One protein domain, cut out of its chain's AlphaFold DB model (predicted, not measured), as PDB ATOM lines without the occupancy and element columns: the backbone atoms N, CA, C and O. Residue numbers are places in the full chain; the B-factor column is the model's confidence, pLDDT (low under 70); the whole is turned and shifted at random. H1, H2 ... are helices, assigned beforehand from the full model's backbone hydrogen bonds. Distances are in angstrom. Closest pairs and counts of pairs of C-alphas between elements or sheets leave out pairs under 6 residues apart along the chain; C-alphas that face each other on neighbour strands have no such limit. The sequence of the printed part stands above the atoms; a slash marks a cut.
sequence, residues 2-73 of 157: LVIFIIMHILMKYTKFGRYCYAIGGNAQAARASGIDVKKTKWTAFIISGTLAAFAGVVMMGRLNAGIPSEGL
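AT A GLANCE: This is residues 2 to 73 of the 157 residues of the protein "ABC transporter permease" of Caproiciproducens sp. NJN-50 (UniProt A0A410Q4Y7). An open, lopsided U of helices: the long helix H4 makes one arm, the shorter H1 makes the other and runs back along the same long axis, and H2 crosses between them at the end where H4 begins. H3 sits beside that joint, while at the far end of H4 the chain folds back into the short H5; a gap is left between H1 and H4. The printed part has 72 residues with five named helices, H1 to H5 in order along the chain, and no named strand; the class is all helix. The whole is loose, with a radius of gyration of the C-alphas of 15.9 A, and spans 49 by 23 by 16 A.

HOW THE PARTS SIT: The longest helix is H4, residues 38 to 64. With residues 38 to 42 alone it touches H2, residues 16 to 26, about perpendicular at 76 degrees; the closest C-alphas are those of Ile 24 and Val 38, 6.7 A apart. H2 is the hub, touching three helices. It touches H3, residues 28 to 33, at a steep tilt of 63 degrees, opposite ways, with the C-alphas of Ile 24 and Ala 31 closest at 5.5 A. H3 and H4 only just touch, with 3 pairs of C-alphas within 8 A, and only at the corner by their link; the closest are Arg 32 and Val 38, 6.3 A between C-alphas. H1, residues 2 to 14, touches H2 only at the corner, with residues 11 to 13 alone, about perpendicular at 74 degrees; the C-alphas of Met 12 and Gly 18 are closest, 4.0 A apart. H1 and H4 are apart. H5, residues 69 to 72, touches no helix but is near H4, with 7 pairs of C-alphas within 10 A and the closest at 8.4 A. In H1, H2, H3 and H4 every O i to N i+4 pair is within hydrogen-bond range; H5 is too short for such a pair, and its one O i to N i+3 pair is within range.

IN THESE COORDINATES: H4 is 38.6 A long from C-alpha 38 at (-26.622, 29.392, 20.878) to C-alpha 64 at (-35.331, 26.838, 58.434). H1 measures 17.8 A and begins with C-alpha 2 at (-19.549, 35.351, 48.636). H2 measures 15.6 A, H3 8.7 A and H5 5.6 A, the last ending with C-alpha 72 at (-39.360, 29.891, 48.052).

THE WHOLE: The two C-alphas farthest apart are those of Ala 33 and Asn 65, at 49.8 A. The printed part has no cut, and its four links are tight. The mean pLDDT of the printed part is 87.3, and no printed residue is under 70.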
ATOM      1  N   LEU A   2     -20.626  34.517  49.209       80.75
ATOM      2  CA  LEU A   2     -19.549  35.351  48.636       80.75
ATOM      3  C   LEU A   2     -18.603  34.591  47.684       80.75
ATOM      4  O   LEU A   2     -18.289  35.092  46.611       80.75
ATOM      5  N   VAL A   3     -18.222  33.353  48.016       85.62
ATOM      6  CA  VAL A   3     -17.383  32.508  47.139       85.62
ATOM      7  C   VAL A   3     -18.057  32.252  45.785       85.62
ATOM      8  O   VAL A   3     -17.443  32.427  44.737       85.62
ATOM      9  N   ILE A   4     -19.349  31.911  45.794       85.38
ATOM     10  CA  ILE A   4     -20.145  31.684  44.577       85.38
ATOM     11  C   ILE A   4     -20.230  32.967  43.748       85.38
ATOM     12  O   ILE A   4     -20.075  32.925  42.530       85.38
ATOM     13  N   PHE A   5     -20.429  34.111  44.406       86.12
ATOM     14  CA  PHE A   5     -20.456  35.404  43.739       86.12
ATOM     15  C   PHE A   5     -19.137  35.704  43.014       86.12
ATOM     16  O   PHE A   5     -19.161  36.093  41.849       86.12
ATOM     17  N   ILE A   6     -17.994  35.469  43.665       86.88
ATOM     18  CA  ILE A   6     -16.664  35.673  43.072       86.88
ATOM     19  C   ILE A   6     -16.470  34.762  41.857       86.88
ATOM     20  O   ILE A   6     -16.057  35.232  40.796       86.88
ATOM     21  N   ILE A   7     -16.830  33.480  41.973       87.75
ATOM     22  CA  ILE A   7     -16.745  32.521  40.864       87.75
ATOM     23  C   ILE A   7     -17.601  32.992  39.682       87.75
ATOM     24  O   ILE A   7     -17.117  33.038  38.551       87.75
ATOM     25  N   MET A   8     -18.847  33.403  39.932       86.19
ATOM     26  CA  MET A   8     -19.759  33.886  38.889       86.19
ATOM     27  C   MET A   8     -19.301  35.204  38.270       86.19
ATOM     28  O   MET A   8     -19.432  35.390  37.060       86.19
ATOM     29  N   HIS A   9     -18.716  36.101  39.065       86.69
ATOM     30  CA  HIS A   9     -18.130  37.337  38.566       86.69
ATOM     31  C   HIS A   9     -16.985  37.047  37.594       86.69
ATOM     32  O   HIS A   9     -16.947  37.612  36.498       86.69
ATOM     33  N   ILE A  10     -16.082  36.134  37.961       86.38
ATOM     34  CA  ILE A  10     -14.964  35.741  37.102       86.38
ATOM     35  C   ILE A  10     -15.482  35.058  35.835       86.38
ATOM     36  O   ILE A  10     -15.054  35.397  34.729       86.38
ATOM     37  N   LEU A  11     -16.451  34.151  35.988       88.12
ATOM     38  CA  LEU A  11     -17.093  33.453  34.882       88.12
ATOM     39  C   LEU A  11     -17.694  34.448  33.879       88.12
ATOM     40  O   LEU A  11     -17.404  34.370  32.688       88.12
ATOM     41  N   MET A  12     -18.473  35.426  34.337       84.69
ATOM     42  CA  MET A  12     -19.110  36.399  33.445       84.69
ATOM     43  C   MET A  12     -18.131  37.400  32.831       84.69
ATOM     44  O   MET A  12     -18.258  37.723  31.651       84.69
ATOM     45  N   LYS A  13     -17.150  37.887  33.599       84.00
ATOM     46  CA  LYS A  13     -16.260  38.969  33.153       84.00
ATOM     47  C   LYS A  13     -15.088  38.482  32.302       84.00
ATOM     48  O   LYS A  13     -14.715  39.158  31.347       84.00
ATOM     49  N   TYR A  14     -14.507  37.327  32.626       81.50
ATOM     50  CA  TYR A  14     -13.239  36.892  32.026       81.50
ATOM     51  C   TYR A  14     -13.375  35.696  31.076       81.50
ATOM     52  O   TYR A  14     -12.495  35.479  30.240       81.50
ATOM     53  N   THR A  15     -14.474  34.936  31.117       88.62
ATOM     54  CA  THR A  15     -14.593  33.728  30.282       88.62
ATOM     55  C   THR A  15     -15.300  33.967  28.948       88.62
ATOM     56  O   THR A  15     -15.994  34.964  28.727       88.62
ATOM     57  N   LYS A  16     -15.106  33.030  28.010       85.50
ATOM     58  CA  LYS A  16     -15.816  33.018  26.720       85.50
ATOM     59  C   LYS A  16     -17.325  32.835  26.913       85.50
ATOM     60  O   LYS A  16     -18.098  33.429  26.171       85.50
ATOM     61  N   PHE A  17     -17.730  32.080  27.939       87.44
ATOM     62  CA  PHE A  17     -19.135  31.834  28.261       87.44
ATOM     63  C   PHE A  17     -19.894  33.136  28.530       87.44
ATOM     64  O   PHE A  17     -20.918  33.372  27.899       87.44
ATOM     65  N   GLY A  18     -19.350  34.024  29.371       86.12
ATOM     66  CA  GLY A  18     -19.968  35.326  29.637       86.12
ATOM     67  C   GLY A  18     -20.152  36.153  28.365       86.12
ATOM     68  O   GLY A  18     -21.258  36.597  28.063       86.12
ATOM     69  N   ARG A  19     -19.100  36.268  27.543       87.75
ATOM     70  CA  ARG A  19     -19.164  36.962  26.242       87.75
ATOM     71  C   ARG A  19     -20.228  36.378  25.308       87.75
ATOM     72  O   ARG A  19     -20.967  37.138  24.686       87.75
ATOM     73  N   TYR A  20     -20.344  35.052  25.235       90.19
ATOM     74  CA  TYR A  20     -21.383  34.390  24.445       90.19
ATOM     75  C   TYR A  20     -22.784  34.643  25.005       90.19
ATOM     76  O   TYR A  20     -23.695  34.916  24.228       90.19
ATOM     77  N   CYS A  21     -22.964  34.635  26.328       89.25
ATOM     78  CA  CYS A  21     -24.235  34.984  26.964       89.25
ATOM     79  C   CYS A  21     -24.678  36.415  26.625       89.25
ATOM     80  O   CYS A  21     -25.828  36.607  26.230       89.25
ATOM     81  N   TYR A  22     -23.779  37.403  26.702       89.81
ATOM     82  CA  TYR A  22     -24.097  38.785  26.317       89.81
ATOM     83  C   TYR A  22     -24.413  38.912  24.820       89.81
ATOM     84  O   TYR A  22     -25.405  39.543  24.459       89.81
ATOM     85  N   ALA A  23     -23.638  38.265  23.945       88.25
ATOM     86  CA  ALA A  23     -23.891  38.292  22.502       88.25
ATOM     87  C   ALA A  23     -25.256  37.679  22.137       88.25
ATOM     88  O   ALA A  23     -26.024  38.270  21.376       88.25
ATOM     89  N   ILE A  24     -25.589  36.524  22.726       91.06
ATOM     90  CA  ILE A  24     -26.885  35.855  22.534       91.06
ATOM     91  C   ILE A  24     -28.031  36.713  23.082       91.06
ATOM     92  O   ILE A  24     -29.087  36.771  22.455       91.06
ATOM     93  N   GLY A  25     -27.826  37.364  24.231       87.75
ATOM     94  CA  GLY A  25     -28.814  38.244  24.847       87.75
ATOM     95  C   GLY A  25     -29.112  39.496  24.021       87.75
ATOM     96  O   GLY A  25     -30.242  39.957  24.038       87.75
ATOM     97  N   GLY A  26     -28.131  40.035  23.291       87.06
ATOM     98  CA  GLY A  26     -28.338  41.195  22.420       87.06
ATOM     99  C   GLY A  26     -29.005  40.833  21.091       87.06
ATOM    100  O   GLY A  26     -29.971  41.476  20.686       87.06
ATOM    101  N   ASN A  27     -28.499  39.804  20.401       89.81
ATOM    102  CA  ASN A  27     -29.114  39.283  19.181       89.81
ATOM    103  C   ASN A  27     -28.701  37.821  18.934       89.81
ATOM    104  O   ASN A  27     -27.604  37.530  18.454       89.81
ATOM    105  N   ALA A  28     -29.621  36.891  19.196       88.31
ATOM    106  CA  ALA A  28     -29.371  35.460  19.032       88.31
ATOM    107  C   ALA A  28     -29.106  35.034  17.575       88.31
ATOM    108  O   ALA A  28     -28.343  34.092  17.351       88.31
ATOM    109  N   GLN A  29     -29.710  35.703  16.585       87.25
ATOM    110  CA  GLN A  29     -29.482  35.396  15.168       87.25
ATOM    111  C   GLN A  29     -28.079  35.838  14.736       87.25
ATOM    112  O   GLN A  29     -27.352  35.051  14.131       87.25
ATOM    113  N   ALA A  30     -27.659  37.045  15.129       86.88
ATOM    114  CA  ALA A  30     -26.314  37.552  14.852       86.88
ATOM    115  C   ALA A  30     -25.223  36.733  15.565       86.88
ATOM    116  O   ALA A  30     -24.184  36.431  14.978       86.88
ATOM    117  N   ALA A  31     -25.481  36.307  16.806       89.38
ATOM    118  CA  ALA A  31     -24.586  35.413  17.538       89.38
ATOM    119  C   ALA A  31     -24.386  34.082  16.793       89.38
ATOM    120  O   ALA A  31     -23.257  33.608  16.660       89.38
ATOM    121  N   ARG A  32     -25.467  33.508  16.247       90.88
ATOM    122  CA  ARG A  32     -25.406  32.268  15.461       90.88
ATOM    123  C   ARG A  32     -24.631  32.445  14.155       90.88
ATOM    124  O   ARG A  32     -23.827  31.584  13.820       90.88
ATOM    125  N   ALA A  33     -24.833  33.566  13.460       90.06
ATOM    126  CA  ALA A  33     -24.070  33.911  12.258       90.06
ATOM    127  C   ALA A  33     -22.567  34.100  12.545       90.06
ATOM    128  O   ALA A  33     -21.737  33.833  11.684       90.06
ATOM    129  N   SER A  34     -22.212  34.483  13.776       87.38
ATOM    130  CA  SER A  34     -20.825  34.635  14.243       87.38
ATOM    131  C   SER A  34     -20.192  33.324  14.745       87.38
ATOM    132  O   SER A  34     -19.167  33.355  15.424       87.38
ATOM    133  N   GLY A  35     -20.812  32.169  14.472       86.44
ATOM    134  CA  GLY A  35     -20.295  30.852  14.863       86.44
ATOM    135  C   GLY A  35     -20.512  30.476  16.334       86.44
ATOM    136  O   GLY A  35     -19.916  29.511  16.809       86.44
ATOM    137  N   ILE A  36     -21.351  31.208  17.079       90.31
ATOM    138  CA  ILE A  36     -21.672  30.869  18.472       90.31
ATOM    139  C   ILE A  36     -22.782  29.814  18.496       90.31
ATOM    140  O   ILE A  36     -23.900  30.042  18.024       90.31
ATOM    141  N   ASP A  37     -22.508  28.678  19.138       90.62
ATOM    142  CA  ASP A  37     -23.507  27.650  19.425       90.62
ATOM    143  C   ASP A  37     -24.510  28.145  20.484       90.62
ATOM    144  O   ASP A  37     -24.385  27.895  21.691       90.62
ATOM    145  N   VAL A  38     -25.556  28.839  20.023       90.44
ATOM    146  CA  VAL A  38     -26.622  29.392  20.878       90.44
ATOM    147  C   VAL A  38     -27.278  28.302  21.728       90.44
ATOM    148  O   VAL A  38     -27.551  28.514  22.908       90.44
ATOM    149  N   LYS A  39     -27.508  27.116  21.144       91.94
ATOM    150  CA  LYS A  39     -28.154  25.992  21.836       91.94
ATOM    151  C   LYS A  39     -27.298  25.511  23.009       91.94
ATOM    152  O   LYS A  39     -27.795  25.486  24.130       91.94
ATOM    153  N   LYS A  40     -26.016  25.203  22.777       90.25
ATOM    154  CA  LYS A  40     -25.103  24.729  23.832       90.25
ATOM    155  C   LYS A  40     -24.964  25.761  24.948       90.25
ATOM    156  O   LYS A  40     -25.127  25.417  26.111       90.25
ATOM    157  N   THR A  41     -24.774  27.032  24.594       91.00
ATOM    158  CA  THR A  41     -24.613  28.111  25.580       91.00
ATOM    159  C   THR A  41     -25.854  28.272  26.466       91.00
ATOM    160  O   THR A  41     -25.724  28.407  27.681       91.00
ATOM    161  N   LYS A  42     -27.066  28.190  25.892       90.69
ATOM    162  CA  LYS A  42     -28.318  28.212  26.669       90.69
ATOM    163  C   LYS A  42     -28.434  27.008  27.604       90.69
ATOM    164  O   LYS A  42     -28.770  27.189  28.768       90.69
ATOM    165  N   TRP A  43     -28.127  25.803  27.124       93.88
ATOM    166  CA  TRP A  43     -28.141  24.591  27.952       93.88
ATOM    167  C   TRP A  43     -27.184  24.701  29.141       93.88
ATOM    168  O   TRP A  43     -27.588  24.456  30.274       93.88
ATOM    169  N   THR A  44     -25.949  25.147  28.909       91.88
ATOM    170  CA  THR A  44     -24.978  25.377  29.984       91.88
ATOM    171  C   THR A  44     -25.478  26.422  30.985       91.88
ATOM    172  O   THR A  44     -25.339  26.215  32.187       91.88
ATOM    173  N   ALA A  45     -26.118  27.504  30.527       91.00
ATOM    174  CA  ALA A  45     -26.701  28.510  31.417       91.00
ATOM    175  C   ALA A  45     -27.815  27.937  32.311       91.00
ATOM    176  O   ALA A  45     -27.835  28.212  33.512       91.00
ATOM    177  N   PHE A  46     -28.703  27.104  31.758       92.50
ATOM    178  CA  PHE A  46     -29.747  26.433  32.539       92.50
ATOM    179  C   PHE A  46     -29.177  25.438  33.553       92.50
ATOM    180  O   PHE A  46     -29.645  25.415  34.687       92.50
ATOM    181  N   ILE A  47     -28.147  24.670  33.184       94.69
ATOM    182  CA  ILE A  47     -27.471  23.745  34.107       94.69
ATOM    183  C   ILE A  47     -26.855  24.522  35.272       94.69
ATOM    184  O   ILE A  47     -27.116  24.194  36.423       94.69
ATOM    185  N   ILE A  48     -26.105  25.592  34.985       91.75
ATOM    186  CA  ILE A  48     -25.489  26.430  36.023       91.75
ATOM    187  C   ILE A  48     -26.559  27.020  36.951       91.75
ATOM    188  O   ILE A  48     -26.416  26.950  38.169       91.75
ATOM    189  N   SER A  49     -27.645  27.563  36.390       92.00
ATOM    190  CA  SER A  49     -28.762  28.107  37.169       92.00
ATOM    191  C   SER A  49     -29.410  27.043  38.062       92.00
ATOM    192  O   SER A  49     -29.605  27.273  39.253       92.00
ATOM    193  N   GLY A  50     -29.662  25.846  37.524       92.31
ATOM    194  CA  GLY A  50     -30.229  24.724  38.274       92.31
ATOM    195  C   GLY A  50     -29.324  24.247  39.411       92.31
ATOM    196  O   GLY A  50     -29.795  24.056  40.529       92.31
ATOM    197  N   THR A  51     -28.014  24.122  39.170       93.50
ATOM    198  CA  THR A  51     -27.041  23.755  40.212       93.50
ATOM    199  C   THR A  51     -26.982  24.805  41.323       93.50
ATOM    200  O   THR A  51     -26.951  24.456  42.503       93.50
ATOM    201  N   LEU A  52     -27.013  26.093  40.968       90.75
ATOM    202  CA  LEU A  52     -27.045  27.183  41.943       90.75
ATOM    203  C   LEU A  52     -28.348  27.214  42.745       90.75
ATOM    204  O   LEU A  52     -28.302  27.418  43.956       90.75
ATOM    205  N   ALA A  53     -29.491  26.990  42.093       90.56
ATOM    206  CA  ALA A  53     -30.792  26.924  42.748       90.56
ATOM    207  C   ALA A  53     -30.870  25.743  43.726       90.56
ATOM    208  O   ALA A  53     -31.316  25.919  44.859       90.56
ATOM    209  N   ALA A  54     -30.360  24.568  43.339       90.69
ATOM    210  CA  ALA A  54     -30.266  23.409  44.224       90.69
ATOM    211  C   ALA A  54     -29.393  23.711  45.454       90.69
ATOM    212  O   ALA A  54     -29.803  23.449  46.585       90.69
ATOM    213  N   PHE A  55     -28.227  24.334  45.255       90.25
ATOM    214  CA  PHE A  55     -27.355  24.737  46.359       90.25
ATOM    215  C   PHE A  55     -28.029  25.764  47.284       90.25
ATOM    216  O   PHE A  55     -27.969  25.632  48.506       90.25
ATOM    217  N   ALA A  56     -28.710  26.766  46.721       88.25
ATOM    218  CA  ALA A  56     -29.466  27.751  47.493       88.25
ATOM    219  C   ALA A  56     -30.595  27.099  48.311       88.25
ATOM    220  O   ALA A  56     -30.762  27.437  49.482       88.25
ATOM    221  N   GLY A  57     -31.309  26.126  47.734       87.38
ATOM    222  CA  GLY A  57     -32.350  25.357  48.417       87.38
ATOM    223  C   GLY A  57     -31.818  24.551  49.604       87.38
ATOM    224  O   GLY A  57     -32.404  24.595  50.682       87.38
ATOM    225  N   VAL A  58     -30.666  23.885  49.458       88.75
ATOM    226  CA  VAL A  58     -30.016  23.158  50.569       88.75
ATOM    227  C   VAL A  58     -29.635  24.107  51.707       88.75
ATOM    228  O   VAL A  58     -29.915  23.829  52.872       88.75
ATOM    229  N   VAL A  59     -29.049  25.263  51.380       87.75
ATOM    230  CA  VAL A  59     -28.689  26.288  52.375       87.75
ATOM    231  C   VAL A  59     -29.928  26.830  53.091       87.75
ATOM    232  O   VAL A  59     -29.900  27.072  54.297       87.75
ATOM    233  N   MET A  60     -31.024  27.017  52.362       85.56
ATOM    234  CA  MET A  60     -32.287  27.497  52.907       85.56
ATOM    235  C   MET A  60     -32.952  26.476  53.837       85.56
ATOM    236  O   MET A  60     -33.374  26.849  54.930       85.56
ATOM    237  N   MET A  61     -32.977  25.195  53.458       86.88
ATOM    238  CA  MET A  61     -33.457  24.116  54.330       86.88
ATOM    239  C   MET A  61     -32.657  24.051  55.633       86.88
ATOM    240  O   MET A  61     -33.248  23.929  56.702       86.88
ATOM    241  N   GLY A  62     -31.333  24.222  55.562       86.62
ATOM    242  CA  GLY A  62     -30.483  24.299  56.753       86.62
ATOM    243  C   GLY A  62     -30.791  25.498  57.658       86.62
ATOM    244  O   GLY A  62     -30.647  25.397  58.871       86.62
ATOM    245  N   ARG A  63     -31.256  26.627  57.102       82.75
ATOM    246  CA  ARG A  63     -31.665  27.804  57.893       82.75
ATOM    247  C   ARG A  63     -33.001  27.609  58.600       82.75
ATOM    248  O   ARG A  63     -33.150  28.049  59.734       82.75
ATOM    249  N   LEU A  64     -33.971  27.009  57.918       81.50
ATOM    250  CA  LEU A  64     -35.331  26.838  58.434       81.50
ATOM    251  C   LEU A  64     -35.491  25.551  59.258       81.50
ATOM    252  O   LEU A  64     -36.527  25.369  59.886       81.50
ATOM    253  N   ASN A  65     -34.494  24.651  59.234       81.31
ATOM    254  CA  ASN A  65     -34.582  23.264  59.721       81.31
ATOM    255  C   ASN A  65     -35.810  22.501  59.177       81.31
ATOM    256  O   ASN A  65     -36.230  21.489  59.733       81.31
ATOM    257  N   ALA A  66     -36.392  22.990  58.082       76.88
ATOM    258  CA  ALA A  66     -37.607  22.482  57.472       76.88
ATOM    259  C   ALA A  66     -37.618  22.836  55.981       76.88
ATOM    260  O   ALA A  66     -37.241  23.939  55.576       76.88
ATOM    261  N   GLY A  67     -38.071  21.899  55.152       76.12
ATOM    262  CA  GLY A  67     -38.264  22.107  53.717       76.12
ATOM    263  C   GLY A  67     -39.633  22.702  53.422       76.12
ATOM    264  O   GLY A  67     -40.482  22.012  52.868       76.12
ATOM    265  N   ILE A  68     -39.867  23.954  53.819       79.44
ATOM    266  CA  ILE A  68     -41.144  24.634  53.573       79.44
ATOM    267  C   ILE A  68     -41.112  25.252  52.163       79.44
ATOM    268  O   ILE A  68     -40.407  26.239  51.949       79.44
ATOM    269  N   PRO A  69     -41.878  24.730  51.186       78.94
ATOM    270  CA  PRO A  69     -41.837  25.229  49.810       78.94
ATOM    271  C   PRO A  69     -42.416  26.643  49.682       78.94
ATOM    272  O   PRO A  69     -42.047  27.377  48.766       78.94
ATOM    273  N   SER A  70     -43.302  27.047  50.601       81.44
ATOM    274  CA  SER A  70     -43.930  28.367  50.555       81.44
ATOM    275  C   SER A  70     -42.945  29.515  50.766       81.44
ATOM    276  O   SER A  70     -43.199  30.615  50.293       81.44
ATOM    277  N   GLU A  71     -41.812  29.255  51.414       79.12
ATOM    278  CA  GLU A  71     -40.760  30.249  51.629       79.12
ATOM    279  C   GLU A  71     -39.982  30.568  50.342       79.12
ATOM    280  O   GLU A  71     -39.371  31.629  50.234       79.12
ATOM    281  N   GLY A  72     -39.995  29.665  49.353       79.75
ATOM    282  CA  GLY A  72     -39.360  29.891  48.052       79.75
ATOM    283  C   GLY A  72     -40.211  30.718  47.084       79.75
ATOM    284  O   GLY A  72     -39.697  31.185  46.070       79.75
ATOM    285  N   LEU A  73     -41.505  30.910  47.378       84.31
ATOM    286  CA  LEU A  73     -42.419  31.669  46.523       84.31
ATOM    287  C   LEU A  73     -42.012  33.145  46.472       84.31
ATOM    288  O   LEU A  73     -42.052  33.849  47.480       84.31
TER     289      LEU A  73